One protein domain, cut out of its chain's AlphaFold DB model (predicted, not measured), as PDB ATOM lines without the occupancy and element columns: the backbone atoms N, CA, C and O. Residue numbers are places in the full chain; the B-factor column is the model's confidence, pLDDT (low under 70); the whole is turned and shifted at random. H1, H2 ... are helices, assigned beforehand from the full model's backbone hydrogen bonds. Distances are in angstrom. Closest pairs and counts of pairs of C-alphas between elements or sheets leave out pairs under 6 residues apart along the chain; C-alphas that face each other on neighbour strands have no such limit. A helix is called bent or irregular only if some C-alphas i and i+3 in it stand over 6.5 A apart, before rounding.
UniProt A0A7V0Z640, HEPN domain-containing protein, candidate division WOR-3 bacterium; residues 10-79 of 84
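Overview. This is residues 10 to 79 of the 84 residues of the protein "HEPN domain-containing protein" of candidate division WOR-3 bacterium (UniProt A0A7V0Z640). Three helices zigzag through an elongated model, with the kinked H2 in the middle, the short H1 folded back along one side of it and the long H3 on its other side, reaching H2 with residues 63 to 73 alone. A long looped stretch, residues 39 to 56, makes one end of the longest axis and joins H2 to H3, and residues 55 to 61, of which 57 to 61 belong to H3, stick out. The printed part has 70 residues, with three named helices in the order H1, H2, H3 and no named strand, and its class is all helix. It is loose, with a radius of gyration of the C-alphas of 14.5 A, and its C-alphas span 43 by 22 by 17 A.

Along the chain. H1 is residues 10 to 17, beginning at C-alpha 10 at (45.278, -6.922, -6.868). H2 is residues 21 to 38 and measures 30.1 A from first to last C-alpha; its last C-alpha, that of Leu 38, is at (33.903, 0.097, 3.237). H2 is irregular, with C-alphas 25 and 28 lying 8.0 A apart, and it has a kink of 59 degrees near residue 28. H3 is residues 57 to 78, the longest helix at 22 residues and 31.4 A, and it ends at C-alpha 78 at (46.707, 2.385, -24.502).

Arrangement. H1 and H2 touch and form a helical hairpin, running opposite ways at a shallow tilt of 18 degrees. Their closest C-alphas, those of Tyr 10 and Ser 30, are 4.6 A apart. H2 and H3 touch too, with residues 63 to 73 of H3 alone, and their closest C-alphas, those of Ala 29 and Leu 66, are 5.1 A apart. They form a second helical hairpin and run opposite ways at a steep tilt of 45 degrees. H1 and H3 are apart. In H1 and H3 every O i to N i+4 pair is within hydrogen-bond range, while in H2 0 of 14 such pairs are, beside 11 of 15 O i to N i+3 pairs.

Size, cuts and confidence. The two C-alphas farthest apart, those of Gly 47 and Gly 79, are 45.5 A apart. The printed part has no cut. The link from H1 to H2 has 3 residues and is tight, and the link from H2 to H3 has 18 residues and is long. The C-alphas of residues 39 to 56 lie 12 to 24 A from the mean of the C-alphas. The mean pLDDT of the printed part is 93.0, and no printed residue is under 70.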
ATOM      1  N   TYR A  10      44.248  -5.888  -6.992       97.44
ATOM      2  CA  TYR A  10      45.278  -6.922  -6.868       97.44
ATOM      3  C   TYR A  10      45.134  -8.001  -7.950       97.44
ATOM      4  O   TYR A  10      46.072  -8.234  -8.709       97.44
ATOM      5  N   GLU A  11      43.949  -8.606  -8.086       96.38
ATOM      6  CA  GLU A  11      43.725  -9.646  -9.100       96.38
ATOM      7  C   GLU A  11      43.937  -9.114 -10.523       96.38
ATOM      8  O   GLU A  11      44.552  -9.786 -11.352       96.38
ATOM      9  N   LEU A  12      43.471  -7.896 -10.812       95.69
ATOM     10  CA  LEU A  12      43.678  -7.269 -12.118       95.69
ATOM     11  C   LEU A  12      45.167  -7.028 -12.411       95.69
ATOM     12  O   LEU A  12      45.613  -7.310 -13.525       95.69
ATOM     13  N   ILE A  13      45.938  -6.558 -11.427       96.69
ATOM     14  CA  ILE A  13      47.387  -6.353 -11.551       96.69
ATOM     15  C   ILE A  13      48.107  -7.683 -11.766       96.69
ATOM     16  O   ILE A  13      48.955  -7.752 -12.650       96.69
ATOM     17  N   GLU A  14      47.763  -8.747 -11.039       95.50
ATOM     18  CA  GLU A  14      48.375 -10.068 -11.252       95.50
ATOM     19  C   GLU A  14      48.105 -10.592 -12.667       95.50
ATOM     20  O   GLU A  14      49.014 -11.050 -13.366       95.50
ATOM     21  N   MET A  15      46.859 -10.477 -13.125       94.12
ATOM     22  CA  MET A  15      46.449 -10.954 -14.445       94.12
ATOM     23  C   MET A  15      47.107 -10.185 -15.597       94.12
ATOM     24  O   MET A  15      47.403 -10.777 -16.642       94.12
ATOM     25  N   LEU A  16      47.300  -8.876 -15.431       94.38
ATOM     26  CA  LEU A  16      47.985  -8.030 -16.409       94.38
ATOM     27  C   LEU A  16      49.503  -8.178 -16.306       94.38
ATOM     28  O   LEU A  16      50.159  -8.288 -17.333       94.38
ATOM     29  N   GLY A  17      50.045  -8.298 -15.095       96.00
ATOM     30  CA  GLY A  17      51.462  -8.525 -14.812       96.00
ATOM     31  C   GLY A  17      52.008  -9.815 -15.420       96.00
ATOM     32  O   GLY A  17      53.177  -9.875 -15.793       96.00
ATOM     33  N   ALA A  18      51.157 -10.832 -15.583       95.00
ATOM     34  CA  ALA A  18      51.496 -12.060 -16.304       95.00
ATOM     35  C   ALA A  18      51.694 -11.855 -17.821       95.00
ATOM     36  O   ALA A  18      52.295 -12.703 -18.476       95.00
ATOM     37  N   GLN A  19      51.169 -10.765 -18.385       94.25
ATOM     38  CA  GLN A  19      51.261 -10.426 -19.812       94.25
ATOM     39  C   GLN A  19      52.224  -9.258 -20.066       94.25
ATOM     40  O   GLN A  19      52.892  -9.229 -21.095       94.25
ATOM     41  N   ASP A  20      52.300  -8.311 -19.133       96.38
ATOM     42  CA  ASP A  20      53.116  -7.107 -19.207       96.38
ATOM     43  C   ASP A  20      53.653  -6.757 -17.812       96.38
ATOM     44  O   ASP A  20      52.914  -6.346 -16.915       96.38
ATOM     45  N   ILE A  21      54.966  -6.922 -17.640       97.06
ATOM     46  CA  ILE A  21      55.644  -6.779 -16.348       97.06
ATOM     47  C   ILE A  21      55.537  -5.365 -15.765       97.06
ATOM     48  O   ILE A  21      55.681  -5.194 -14.556       97.06
ATOM     49  N   ASP A  22      55.240  -4.344 -16.572       97.25
ATOM     50  CA  ASP A  22      55.127  -2.975 -16.069       97.25
ATOM     51  C   ASP A  22      53.979  -2.808 -15.071       97.25
ATOM     52  O   ASP A  22      54.082  -1.985 -14.161       97.25
ATOM     53  N   PHE A  23      52.938  -3.642 -15.150       97.38
ATOM     54  CA  PHE A  23      51.860  -3.643 -14.157       97.38
ATOM     55  C   PHE A  23      52.343  -4.028 -12.755       97.38
ATOM     56  O   PHE A  23      51.720  -3.640 -11.769       97.38
ATOM     57  N   LYS A  24      53.498  -4.690 -12.624       96.94
ATOM     58  CA  LYS A  24      54.104  -4.977 -11.317       96.94
ATOM     59  C   LYS A  24      54.631  -3.722 -10.613       96.94
ATOM     60  O   LYS A  24      54.739  -3.699  -9.391       96.94
ATOM     61  N   LYS A  25      54.884  -2.634 -11.349       96.94
ATOM     62  CA  LYS A  25      55.324  -1.347 -10.777       96.94
ATOM     63  C   LYS A  25      54.246  -0.673  -9.918       96.94
ATOM     64  O   LYS A  25      54.579   0.171  -9.093       96.94
ATOM     65  N   ILE A  26      52.977  -1.045 -10.104       97.81
ATOM     66  CA  ILE A  26      51.819  -0.465  -9.406       97.81
ATOM     67  C   ILE A  26      51.165  -1.436  -8.411       97.81
ATOM     68  O   ILE A  26      50.033  -1.206  -7.998       97.81
ATOM     69  N   GLU A  27      51.847  -2.510  -7.988       97.12
ATOM     70  CA  GLU A  27      51.306  -3.496  -7.027       97.12
ATOM     71  C   GLU A  27      50.759  -2.858  -5.738       97.12
ATOM     72  O   GLU A  27      49.772  -3.332  -5.167       97.12
ATOM     73  N   ASN A  28      51.345  -1.742  -5.297       97.12
ATOM     74  CA  ASN A  28      50.885  -0.990  -4.129       97.12
ATOM     75  C   ASN A  28      49.467  -0.403  -4.283       97.12
ATOM     76  O   ASN A  28      48.816  -0.135  -3.270       97.12
ATOM     77  N   ALA A  29      48.957  -0.247  -5.508       98.19
ATOM     78  CA  ALA A  29      47.597   0.210  -5.773       98.19
ATOM     79  C   ALA A  29      46.529  -0.800  -5.323       98.19
ATOM     80  O   ALA A  29      45.384  -0.407  -5.110       98.19
ATOM     81  N   SER A  30      46.899  -2.062  -5.067       97.69
ATOM     82  CA  SER A  30      46.024  -3.055  -4.418       97.69
ATOM     83  C   SER A  30      45.456  -2.585  -3.073       97.69
ATOM     84  O   SER A  30      44.365  -2.998  -2.684       97.69
ATOM     85  N   LYS A  31      46.123  -1.645  -2.384       97.44
ATOM     86  CA  LYS A  31      45.593  -0.992  -1.173       97.44
ATOM     87  C   LYS A  31      44.222  -0.348  -1.387       97.44
ATOM     88  O   LYS A  31      43.484  -0.196  -0.416       97.44
ATOM     89  N   LEU A  32      43.880   0.041  -2.615       97.94
ATOM     90  CA  LEU A  32      42.590   0.642  -2.950       97.94
ATOM     91  C   LEU A  32      41.419  -0.347  -2.810       97.94
ATOM     92  O   LEU A  32      40.284   0.098  -2.622       97.94
ATOM     93  N   ASP A  33      41.673  -1.660  -2.803       97.31
ATOM     94  CA  ASP A  33      40.635  -2.693  -2.657       97.31
ATOM     95  C   ASP A  33      39.831  -2.523  -1.362       97.31
ATOM     96  O   ASP A  33      38.612  -2.723  -1.350       97.31
ATOM     97  N   LYS A  34      40.473  -2.053  -0.281       93.75
ATOM     98  CA  LYS A  34      39.794  -1.803   1.004       93.75
ATOM     99  C   LYS A  34      38.678  -0.761   0.882       93.75
ATOM    100  O   LYS A  34      37.695  -0.814   1.623       93.75
ATOM    101  N   TYR A  35      38.798   0.174  -0.060       94.62
ATOM    102  CA  TYR A  35      37.820   1.239  -0.240       94.62
ATOM    103  C   TYR A  35      36.591   0.792  -1.032       94.62
ATOM    104  O   TYR A  35      35.567   1.467  -0.950       94.62
ATOM    105  N   TYR A  36      36.632  -0.340  -1.747       94.06
ATOM    106  CA  TYR A  36      35.526  -0.762  -2.612       94.06
ATOM    107  C   TYR A  36      34.219  -0.986  -1.835       94.06
ATOM    108  O   TYR A  36      33.170  -0.485  -2.243       94.06
ATOM    109  N   ILE A  37      34.253  -1.707  -0.710       91.12
ATOM    110  CA  ILE A  37      33.058  -1.951   0.120       91.12
ATOM    111  C   ILE A  37      32.910  -0.894   1.214       91.12
ATOM    112  O   ILE A  37      31.834  -0.312   1.363       91.12
ATOM    113  N   LEU A  38      33.984  -0.624   1.963       90.06
ATOM    114  CA  LEU A  38      33.903   0.097   3.237       90.06
ATOM    115  C   LEU A  38      33.477   1.560   3.088       90.06
ATOM    116  O   LEU A  38      32.847   2.104   3.993       90.06
ATOM    117  N   THR A  39      33.760   2.197   1.950       91.25
ATOM    118  CA  THR A  39      33.363   3.596   1.703       91.25
ATOM    119  C   THR A  39      31.882   3.757   1.359       91.25
ATOM    120  O   THR A  39      31.354   4.863   1.461       91.25
ATOM    121  N   ARG A  40      31.195   2.669   0.981       87.88
ATOM    122  CA  ARG A  40      29.811   2.695   0.478       87.88
ATOM    123  C   ARG A  40      28.825   1.988   1.394       87.88
ATOM    124  O   ARG A  40      27.689   2.438   1.525       87.88
ATOM    125  N   TYR A  41      29.244   0.882   2.002       86.81
ATOM    126  CA  TYR A  41      28.359   0.027   2.773       86.81
ATOM    127  C   TYR A  41      28.715   0.082   4.265       86.81
ATOM    128  O   TYR A  41      29.746  -0.448   4.686       86.81
ATOM    129  N   PRO A  42      27.862   0.721   5.088       80.25
ATOM    130  CA  PRO A  42      28.150   0.951   6.500       80.25
ATOM    131  C   PRO A  42      28.175  -0.324   7.345       80.25
ATOM    132  O   PRO A  42      28.751  -0.324   8.426       80.25
ATOM    133  N   ASN A  43      27.574  -1.411   6.861       80.94
ATOM    134  CA  ASN A  43      27.604  -2.721   7.512       80.94
ATOM    135  C   ASN A  43      29.020  -3.314   7.621       80.94
ATOM    136  O   ASN A  43      29.220  -4.236   8.404       80.94
ATOM    137  N   GLY A  44      29.996  -2.794   6.868       76.56
ATOM    138  CA  GLY A  44      31.402  -3.177   6.995       76.56
ATOM    139  C   GLY A  44      32.155  -2.481   8.134       76.56
ATOM    140  O   GLY A  44      33.330  -2.778   8.332       76.56
ATOM    141  N   LEU A  45      31.529  -1.545   8.862       79.56
ATOM    142  CA  LEU A  45      32.187  -0.714   9.875       79.56
ATOM    143  C   LEU A  45      31.345  -0.600  11.164       79.56
ATOM    144  O   LEU A  45      30.118  -0.483  11.095       79.56
ATOM    145  N   PRO A  46      31.968  -0.580  12.359       77.00
ATOM    146  CA  PRO A  46      31.248  -0.346  13.611       77.00
ATOM    147  C   PRO A  46      30.450   0.970  13.579       77.00
ATOM    148  O   PRO A  46      30.913   1.980  13.070       77.00
ATOM    149  N   GLY A  47      29.232   1.012  14.115       77.69
ATOM    150  CA  GLY A  47      28.468   2.269  14.197       77.69
ATOM    151  C   GLY A  47      27.897   2.806  12.871       77.69
ATOM    152  O   GLY A  47      27.279   3.869  12.874       77.69
ATOM    153  N   GLY A  48      28.042   2.082  11.758       73.75
ATOM    154  CA  GLY A  48      27.123   2.179  10.622       73.75
ATOM    155  C   GLY A  48      27.170   3.461   9.778       73.75
ATOM    156  O   GLY A  48      26.198   3.756   9.086       73.75
ATOM    157  N   VAL A  49      28.264   4.231   9.795       83.94
ATOM    158  CA  VAL A  49      28.426   5.403   8.909       83.94
ATOM    159  C   VAL A  49      29.840   5.460   8.336       83.94
ATOM    160  O   VAL A  49      30.761   5.924   9.003       83.94
ATOM    161  N   SER A  50      30.008   5.052   7.074       82.25
ATOM    162  CA  SER A  50      31.311   4.977   6.393       82.25
ATOM    163  C   SER A  50      32.096   6.292   6.389       82.25
ATOM    164  O   SER A  50      33.292   6.296   6.674       82.25
ATOM    165  N   SER A  51      31.431   7.433   6.170       83.25
ATOM    166  CA  SER A  51      32.080   8.757   6.163       83.25
ATOM    167  C   SER A  51      32.683   9.164   7.513       83.25
ATOM    168  O   SER A  51      33.442  10.127   7.589       83.25
ATOM    169  N   ARG A  52      32.376   8.443   8.602       86.50
ATOM    170  CA  ARG A  52      32.995   8.689   9.910       86.50
ATOM    171  C   ARG A  52      34.353   8.006  10.083       86.50
ATOM    172  O   ARG A  52      35.071   8.401  10.999       86.50
ATOM    173  N   PHE A  53      34.688   7.036   9.234       87.56
ATOM    174  CA  PHE A  53      35.911   6.234   9.334       87.56
ATOM    175  C   PHE A  53      37.043   6.762   8.453       87.56
ATOM    176  O   PHE A  53      38.189   6.761   8.883       87.56
ATOM    177  N   PHE A  54      36.719   7.285   7.270       89.50
ATOM    178  CA  PHE A  54      37.696   7.835   6.325       89.50
ATOM    179  C   PHE A  54      37.791   9.352   6.488       89.50
ATOM    180  O   PHE A  54      37.170  10.112   5.746       89.50
ATOM    181  N   LYS A  55      38.500   9.794   7.530       90.62
ATOM    182  CA  LYS A  55      38.662  11.223   7.858       90.62
ATOM    183  C   LYS A  55      40.087  11.733   7.717       90.62
ATOM    184  O   LYS A  55      40.278  12.943   7.788       90.62
ATOM    185  N   ASP A  56      41.067  10.845   7.578       94.88
ATOM    186  CA  ASP A  56      42.467  11.240   7.478       94.88
ATOM    187  C   ASP A  56      42.746  11.811   6.076       94.88
ATOM    188  O   ASP A  56      42.660  11.080   5.086       94.88
ATOM    189  N   PRO A  57      43.100  13.103   5.947       95.69
ATOM    190  CA  PRO A  57      43.443  13.680   4.653       95.69
ATOM    191  C   PRO A  57      44.643  12.990   3.995       95.69
ATOM    192  O   PRO A  57      44.708  12.941   2.770       95.69
ATOM    193  N   LYS A  58      45.573  12.424   4.780       97.31
ATOM    194  CA  LYS A  58      46.720  11.679   4.240       97.31
ATOM    195  C   LYS A  58      46.291  10.366   3.600       97.31
ATOM    196  O   LYS A  58      46.844   9.995   2.573       97.31
ATOM    197  N   GLU A  59      45.295   9.694   4.178       96.06
ATOM    198  CA  GLU A  59      44.714   8.481   3.599       96.06
ATOM    199  C   GLU A  59      44.056   8.786   2.244       96.06
ATOM    200  O   GLU A  59      44.250   8.043   1.280       96.06
ATOM    201  N   THR A  60      43.332   9.906   2.155       95.44
ATOM    202  CA  THR A  60      42.737  10.387   0.899       95.44
ATOM    203  C   THR A  60      43.806  10.720  -0.139       95.44
ATOM    204  O   THR A  60      43.696  10.283  -1.283       95.44
ATOM    205  N   GLU A  61      44.853  11.451   0.249       98.00
ATOM    206  CA  GLU A  61      45.948  11.817  -0.652       98.00
ATOM    207  C   GLU A  61      46.684  10.573  -1.171       98.00
ATOM    208  O   GLU A  61      46.865  10.426  -2.378       98.00
ATOM    209  N   GLU A  62      47.034   9.626  -0.294       98.00
ATOM    210  CA  GLU A  62      47.651   8.358  -0.702       98.00
ATOM    211  C   GLU A  62      46.748   7.605  -1.689       98.00
ATOM    212  O   GLU A  62      47.221   7.152  -2.733       98.00
ATOM    213  N   ALA A  63      45.444   7.516  -1.411       97.81
ATOM    214  CA  ALA A  63      44.493   6.866  -2.308       97.81
ATOM    215  C   ALA A  63      44.431   7.547  -3.687       97.81
ATOM    216  O   ALA A  63      44.408   6.860  -4.712       97.81
ATOM    217  N   MET A  64      44.449   8.882  -3.731       98.12
ATOM    218  CA  MET A  64      44.471   9.642  -4.981       98.12
ATOM    219  C   MET A  64      45.748   9.387  -5.786       98.12
ATOM    220  O   MET A  64      45.662   9.157  -6.993       98.12
ATOM    221  N   GLN A  65      46.916   9.372  -5.138       98.44
ATOM    222  CA  GLN A  65      48.187   9.095  -5.816       98.44
ATOM    223  C   GLN A  65      48.247   7.658  -6.349       98.44
ATOM    224  O   GLN A  65      48.648   7.444  -7.493       98.44
ATOM    225  N   LEU A  66      47.781   6.673  -5.572       98.44
ATOM    226  CA  LEU A  66      47.661   5.283  -6.028       98.44
ATOM    227  C   LEU A  66      46.758   5.170  -7.261       98.44
ATOM    228  O   LEU A  66      47.142   4.544  -8.247       98.44
ATOM    229  N   ALA A  67      45.582   5.802  -7.235       98.25
ATOM    230  CA  ALA A  67      44.659   5.784  -8.367       98.25
ATOM    231  C   ALA A  67      45.266   6.458  -9.606       98.25
ATOM    232  O   ALA A  67      45.145   5.939 -10.716       98.25
ATOM    233  N   LYS A  68      45.959   7.585  -9.414       97.94
ATOM    234  CA  LYS A  68      46.646   8.305 -10.486       97.94
ATOM    235  C   LYS A  68      47.697   7.430 -11.173       97.94
ATOM    236  O   LYS A  68      47.648   7.316 -12.394       97.94
ATOM    237  N   MET A  69      48.553   6.743 -10.412       97.38
ATOM    238  CA  MET A  69      49.563   5.834 -10.975       97.38
ATOM    239  C   MET A  69      48.946   4.736 -11.853       97.38
ATOM    240  O   MET A  69      49.473   4.435 -12.923       97.38
ATOM    241  N   VAL A  70      47.813   4.157 -11.433       97.88
ATOM    242  CA  VAL A  70      47.097   3.148 -12.232       97.88
ATOM    243  C   VAL A  70      46.617   3.747 -13.554       97.88
ATOM    244  O   VAL A  70      46.839   3.162 -14.612       97.88
ATOM    245  N   ILE A  71      45.961   4.910 -13.507       97.44
ATOM    246  CA  ILE A  71      45.412   5.562 -14.702       97.44
ATOM    247  C   ILE A  71      46.520   5.988 -15.667       97.44
ATOM    248  O   ILE A  71      46.365   5.799 -16.871       97.44
ATOM    249  N   GLU A  72      47.624   6.535 -15.164       96.88
ATOM    250  CA  GLU A  72      48.765   6.951 -15.983       96.88
ATOM    251  C   GLU A  72      49.410   5.760 -16.696       96.88
ATOM    252  O   GLU A  72      49.577   5.811 -17.916       96.88
ATOM    253  N   LEU A  73      49.662   4.653 -15.985       96.56
ATOM    254  CA  LEU A  73      50.196   3.441 -16.609       96.56
ATOM    255  C   LEU A  73      49.240   2.895 -17.678       96.56
ATOM    256  O   LEU A  73      49.660   2.548 -18.779       96.56
ATOM    257  N   VAL A  74      47.936   2.840 -17.392       96.00
ATOM    258  CA  VAL A  74      46.947   2.362 -18.370       96.00
ATOM    259  C   VAL A  74      46.879   3.286 -19.590       96.00
ATOM    260  O   VAL A  74      46.806   2.791 -20.713       96.00
ATOM    261  N   ARG A  75      46.942   4.611 -19.407       95.38
ATOM    262  CA  ARG A  75      46.998   5.578 -20.518       95.38
ATOM    263  C   ARG A  75      48.216   5.349 -21.404       95.38
ATOM    264  O   ARG A  75      48.059   5.297 -22.624       95.38
ATOM    265  N   GLU A  76      49.387   5.157 -20.798       94.75
ATOM    266  CA  GLU A  76      50.628   4.837 -21.509       94.75
ATOM    267  C   GLU A  76      50.466   3.561 -22.345       94.75
ATOM    268  O   GLU A  76      50.728   3.572 -23.548       94.75
ATOM    269  N   LYS A  77      49.938   2.484 -21.748       94.06
ATOM    270  CA  LYS A  77      49.722   1.200 -22.440       94.06
ATOM    271  C   LYS A  77      48.687   1.266 -23.559       94.06
ATOM    272  O   LYS A  77      48.792   0.515 -24.526       94.06
ATOM    273  N   LEU A  78      47.701   2.155 -23.451       94.19
ATOM    274  CA  LEU A  78      46.707   2.385 -24.502       94.19
ATOM    275  C   LEU A  78      47.192   3.353 -25.593       94.19
ATOM    276  O   LEU A  78      46.497   3.518 -26.595       94.19
ATOM    277  N   GLY A  79      48.344   4.008 -25.416       89.94
ATOM    278  CA  GLY A  79      48.838   5.029 -26.344       89.94
ATOM    279  C   GLY A  79      47.947   6.277 -26.409       89.94
ATOM    280  O   GLY A  79      47.960   6.989 -27.413       89.94
TER     281      GLY A  79